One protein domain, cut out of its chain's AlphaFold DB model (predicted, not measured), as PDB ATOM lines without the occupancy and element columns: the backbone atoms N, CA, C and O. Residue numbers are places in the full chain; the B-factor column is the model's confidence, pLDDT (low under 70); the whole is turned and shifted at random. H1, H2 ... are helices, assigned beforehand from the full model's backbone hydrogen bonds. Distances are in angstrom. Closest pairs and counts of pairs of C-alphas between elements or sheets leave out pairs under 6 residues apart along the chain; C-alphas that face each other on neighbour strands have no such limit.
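This is residues 2 to 43 of the 172 residues of the protein "YeeE/YedE family protein" of Candidatus Lokiarchaeota archaeon (UniProt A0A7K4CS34). Two helices meet near their ends and make a flat, open L, with H1 as the shorter arm and the longer H2 as the other; the corner lies at residues 18 and 19. The printed part has 42 residues with two named helices, H1 then H2, and no named strand: all helix. It is extended, with a radius of gyration of the C-alphas of 15.1 A and spans of 46 by 24 by 7 A.

Start with H1, residues 4 to 17, and pass over the tight link of 2 residues to H2, residues 20 to 39. Their lines stand about perpendicular, at 89 degrees. They are close but not clearly touching: look at Ala 17 and Leu 23, whose C-alphas are the closest, 5.8 A apart. In H1 every O i to N i+4 pair is within hydrogen-bond range; in H2, 14 of 16 are.

Find C-alpha 4 at (13.074, -70.279, 3.206); from there H1 runs 20.0 A to C-alpha 17. H2 runs 28.4 A from C-alpha 20 at (35.938, -84.376, 6.225) to C-alpha 39 at (38.862, -79.891, 34.083).

The C-alphas of Pro 4 and Gly 42 are the two farthest apart, 45.9 A. The printed part has no cut. Look for pLDDT under 70 at residue 2 and residues 38 to 43.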
ATOM      1  N   LYS A   2       9.363 -74.906   7.785       62.09
ATOM      2  CA  LYS A   2      10.589 -74.089   7.994       62.09
ATOM      3  C   LYS A   2      10.665 -72.937   6.976       62.09
ATOM      4  O   LYS A   2      10.405 -73.164   5.788       62.09
ATOM      5  N   SER A   3      11.031 -71.734   7.437       70.00
ATOM      6  CA  SER A   3      11.195 -70.536   6.598       70.00
ATOM      7  C   SER A   3      12.232 -70.779   5.477       70.00
ATOM      8  O   SER A   3      13.103 -71.647   5.614       70.00
ATOM      9  N   PRO A   4      12.138 -70.092   4.323       71.94
ATOM     10  CA  PRO A   4      13.074 -70.279   3.206       71.94
ATOM     11  C   PRO A   4      14.539 -70.047   3.613       71.94
ATOM     12  O   PRO A   4      15.422 -70.789   3.185       71.94
ATOM     13  N   GLU A   5      14.781 -69.114   4.533       70.81
ATOM     14  CA  GLU A   5      16.103 -68.830   5.097       70.81
ATOM     15  C   GLU A   5      16.640 -69.994   5.951       70.81
ATOM     16  O   GLU A   5      17.771 -70.446   5.752       70.81
ATOM     17  N   THR A   6      15.799 -70.601   6.806       70.56
ATOM     18  CA  THR A   6      16.201 -71.807   7.555       70.56
ATOM     19  C   THR A   6      16.489 -72.982   6.622       70.56
ATOM     20  O   THR A   6      17.392 -73.768   6.890       70.56
ATOM     21  N   ARG A   7      15.782 -73.118   5.495       70.56
ATOM     22  CA  ARG A   7      16.084 -74.164   4.500       70.56
ATOM     23  C   ARG A   7      17.460 -73.988   3.853       70.56
ATOM     24  O   ARG A   7      18.152 -74.988   3.651       70.56
ATOM     25  N   ASN A   8      17.864 -72.753   3.571       74.06
ATOM     26  CA  ASN A   8      19.170 -72.447   2.984       74.06
ATOM     27  C   ASN A   8      20.314 -72.706   3.970       74.06
ATOM     28  O   ASN A   8      21.293 -73.353   3.601       74.06
ATOM     29  N   ILE A   9      20.141 -72.329   5.241       74.75
ATOM     30  CA  ILE A   9      21.105 -72.617   6.313       74.75
ATOM     31  C   ILE A   9      21.285 -74.132   6.492       74.75
ATOM     32  O   ILE A   9      22.410 -74.624   6.479       74.75
ATOM     33  N   PHE A  10      20.195 -74.906   6.572       74.69
ATOM     34  CA  PHE A  10      20.279 -76.367   6.710       74.69
ATOM     35  C   PHE A  10      20.939 -77.045   5.497       74.69
ATOM     36  O   PHE A  10      21.712 -77.986   5.673       74.69
ATOM     37  N   LYS A  11      20.690 -76.562   4.272       74.06
ATOM     38  CA  LYS A  11      21.399 -77.035   3.069       74.06
ATOM     39  C   LYS A  11      22.891 -76.694   3.110       74.06
ATOM     40  O   LYS A  11      23.709 -77.537   2.748       74.06
ATOM     41  N   MET A  12      23.245 -75.491   3.560       72.19
ATOM     42  CA  MET A  12      24.634 -75.046   3.670       72.19
ATOM     43  C   MET A  12      25.401 -75.859   4.718       72.19
ATOM     44  O   MET A  12      26.453 -76.412   4.400       72.19
ATOM     45  N   LEU A  13      24.834 -76.037   5.916       74.19
ATOM     46  CA  LEU A  13      25.371 -76.920   6.958       74.19
ATOM     47  C   LEU A  13      25.491 -78.366   6.470       74.19
ATOM     48  O   LEU A  13      26.517 -79.001   6.697       74.19
ATOM     49  N   GLY A  14      24.491 -78.871   5.743       74.25
ATOM     50  CA  GLY A  14      24.528 -80.213   5.163       74.25
ATOM     51  C   GLY A  14      25.644 -80.403   4.132       74.25
ATOM     52  O   GLY A  14      26.233 -81.476   4.060       74.25
ATOM     53  N   ASN A  15      25.977 -79.377   3.347       78.25
ATOM     54  CA  ASN A  15      27.094 -79.434   2.400       78.25
ATOM     55  C   ASN A  15      28.455 -79.258   3.080       78.25
ATOM     56  O   ASN A  15      29.435 -79.863   2.647       78.25
ATOM     57  N   LEU A  16      28.519 -78.472   4.153       75.25
ATOM     58  CA  LEU A  16      29.743 -78.261   4.917       75.25
ATOM     59  C   LEU A  16      30.105 -79.503   5.745       75.25
ATOM     60  O   LEU A  16      31.258 -79.925   5.738       75.25
ATOM     61  N   ALA A  17      29.108 -80.169   6.335       72.56
ATOM     62  CA  ALA A  17      29.263 -81.424   7.074       72.56
ATOM     63  C   ALA A  17      29.759 -82.601   6.213       72.56
ATOM     64  O   ALA A  17      30.345 -83.540   6.742       72.56
ATOM     65  N   LYS A  18      29.577 -82.549   4.886       77.31
ATOM     66  CA  LYS A  18      30.121 -83.558   3.958       77.31
ATOM     67  C   LYS A  18      31.633 -83.437   3.759       77.31
ATOM     68  O   LYS A  18      32.247 -84.366   3.241       77.31
ATOM     69  N   LYS A  19      32.245 -82.305   4.130       86.88
ATOM     70  CA  LYS A  19      33.694 -82.123   4.018       86.88
ATOM     71  C   LYS A  19      34.381 -82.725   5.253       86.88
ATOM     72  O   LYS A  19      34.126 -82.252   6.363       86.88
ATOM     73  N   PRO A  20      35.302 -83.695   5.093       81.06
ATOM     74  CA  PRO A  20      35.938 -84.376   6.225       81.06
ATOM     75  C   PRO A  20      36.741 -83.417   7.112       81.06
ATOM     76  O   PRO A  20      36.762 -83.572   8.328       81.06
ATOM     77  N   VAL A  21      37.336 -82.378   6.518       86.06
ATOM     78  CA  VAL A  21      38.081 -81.338   7.246       86.06
ATOM     79  C   VAL A  21      37.172 -80.547   8.186       86.06
ATOM     80  O   VAL A  21      37.525 -80.332   9.341       86.06
ATOM     81  N   PHE A  22      35.982 -80.151   7.725       87.44
ATOM     82  CA  PHE A  22      35.041 -79.402   8.558       87.44
ATOM     83  C   PHE A  22      34.552 -80.245   9.737       87.44
ATOM     84  O   PHE A  22      34.527 -79.767  10.868       87.44
ATOM     85  N   LEU A  23      34.227 -81.517   9.483       84.69
ATOM     86  CA  LEU A  23      33.844 -82.448  10.538       84.69
ATOM     87  C   LEU A  23      34.980 -82.643  11.556       84.69
ATOM     88  O   LEU A  23      34.725 -82.630  12.755       84.69
ATOM     89  N   GLY A  24      36.229 -82.760  11.092       83.69
ATOM     90  CA  GLY A  24      37.409 -82.852  11.955       83.69
ATOM     91  C   GLY A  24      37.598 -81.623  12.848       83.69
ATOM     92  O   GLY A  24      37.787 -81.774  14.052       83.69
ATOM     93  N   ILE A  25      37.477 -80.414  12.287       86.31
ATOM     94  CA  ILE A  25      37.545 -79.154  13.051       86.31
ATOM     95  C   ILE A  25      36.420 -79.093  14.086       86.31
ATOM     96  O   ILE A  25      36.668 -78.776  15.245       86.31
ATOM     97  N   LEU A  26      35.192 -79.437  13.690       87.62
ATOM     98  CA  LEU A  26      34.039 -79.430  14.586       87.62
ATOM     99  C   LEU A  26      34.227 -80.401  15.758       87.62
ATOM    100  O   LEU A  26      34.008 -80.018  16.904       87.62
ATOM    101  N   ILE A  27      34.666 -81.633  15.486       82.88
ATOM    102  CA  ILE A  27      34.944 -82.644  16.518       82.88
ATOM    103  C   ILE A  27      36.110 -82.217  17.415       82.88
ATOM    104  O   ILE A  27      36.079 -82.516  18.601       82.88
ATOM    105  N   GLY A  28      37.124 -81.542  16.868       82.81
ATOM    106  CA  GLY A  28      38.255 -81.009  17.630       82.81
ATOM    107  C   GLY A  28      37.888 -79.826  18.529       82.81
ATOM    108  O   GLY A  28      38.455 -79.701  19.610       82.81
ATOM    109  N   PHE A  29      36.946 -78.984  18.091       86.19
ATOM    110  CA  PHE A  29      36.446 -77.824  18.834       86.19
ATOM    111  C   PHE A  29      35.457 -78.203  19.945       86.19
ATOM    112  O   PHE A  29      35.643 -77.834  21.106       86.19
ATOM    113  N   ILE A  30      34.456 -79.037  19.627       84.12
ATOM    114  CA  ILE A  30      33.827 -79.927  20.622       84.12
ATOM    115  C   ILE A  30      34.976 -80.731  21.256       84.12
ATOM    116  O   ILE A  30      36.066 -80.702  20.754       84.12
ATOM    117  N   ALA A  31      34.866 -81.463  22.342       77.75
ATOM    118  CA  ALA A  31      36.018 -82.184  22.902       77.75
ATOM    119  C   ALA A  31      37.186 -81.299  23.454       77.75
ATOM    120  O   ALA A  31      37.506 -81.503  24.621       77.75
ATOM    121  N   ALA A  32      37.696 -80.240  22.800       80.00
ATOM    122  CA  ALA A  32      38.411 -79.143  23.476       80.00
ATOM    123  C   ALA A  32      37.468 -78.378  24.423       80.00
ATOM    124  O   ALA A  32      37.794 -78.160  25.590       80.00
ATOM    125  N   LEU A  33      36.244 -78.074  23.973       82.31
ATOM    126  CA  LEU A  33      35.187 -77.542  24.839       82.31
ATOM    127  C   LEU A  33      34.825 -78.501  25.981       82.31
ATOM    128  O   LEU A  33      34.646 -78.061  27.114       82.31
ATOM    129  N   PHE A  34      34.739 -79.812  25.716       76.75
ATOM    130  CA  PHE A  34      34.483 -80.773  26.798       76.75
ATOM    131  C   PHE A  34      35.654 -80.817  27.777       76.75
ATOM    132  O   PHE A  34      35.416 -80.884  28.975       76.75
ATOM    133  N   GLN A  35      36.902 -80.743  27.309       73.38
ATOM    134  CA  GLN A  35      38.064 -80.674  28.192       73.38
ATOM    135  C   GLN A  35      37.972 -79.466  29.132       73.38
ATOM    136  O   GLN A  35      38.188 -79.625  30.331       73.38
ATOM    137  N   ALA A  36      37.607 -78.287  28.616       75.25
ATOM    138  CA  ALA A  36      37.410 -77.094  29.438       75.25
ATOM    139  C   ALA A  36      36.340 -77.307  30.525       75.25
ATOM    140  O   ALA A  36      36.522 -76.878  31.661       75.25
ATOM    141  N   LEU A  37      35.263 -78.028  30.204       73.31
ATOM    142  CA  LEU A  37      34.183 -78.323  31.147       73.31
ATOM    143  C   LEU A  37      34.572 -79.392  32.190       73.31
ATOM    144  O   LEU A  37      34.221 -79.275  33.361       73.31
ATOM    145  N   PHE A  38      35.316 -80.425  31.783       65.62
ATOM    146  CA  PHE A  38      35.692 -81.565  32.630       65.62
ATOM    147  C   PHE A  38      36.934 -81.323  33.499       65.62
ATOM    148  O   PHE A  38      37.112 -82.026  34.493       65.62
ATOM    149  N   ILE A  39      37.764 -80.319  33.195       63.69
ATOM    150  CA  ILE A  39      38.862 -79.891  34.083       63.69
ATOM    151  C   ILE A  39      38.331 -79.511  35.469       63.69
ATOM    152  O   ILE A  39      38.953 -79.845  36.475       63.69
ATOM    153  N   SER A  40      37.141 -78.904  35.538       55.41
ATOM    154  CA  SER A  40      36.502 -78.563  36.814       55.41
ATOM    155  C   SER A  40      36.098 -79.788  37.649       55.41
ATOM    156  O   SER A  40      35.836 -79.639  38.837       55.41
ATOM    157  N   ALA A  41      36.043 -80.983  37.052       56.81
ATOM    158  CA  ALA A  41      35.698 -82.235  37.725       56.81
ATOM    159  C   ALA A  41      36.931 -83.027  38.214       56.81
ATOM    160  O   ALA A  41      36.789 -84.173  38.632       56.81
ATOM    161  N   GLY A  42      38.140 -82.449  38.145       59.94
ATOM    162  CA  GLY A  42      39.378 -83.091  38.613       59.94
ATOM    163  C   GLY A  42      39.943 -84.162  37.671       59.94
ATOM    164  O   GLY A  42      40.806 -84.940  38.073       59.94
ATOM    165  N   GLY A  43      39.465 -84.222  36.423       63.66
ATOM    166  CA  GLY A  43      39.966 -85.166  35.423       63.66
ATOM    167  C   GLY A  43      41.409 -84.866  34.974       63.66
ATOM    168  O   GLY A  43      41.882 -83.735  35.117       63.66
TER     169      GLY A  43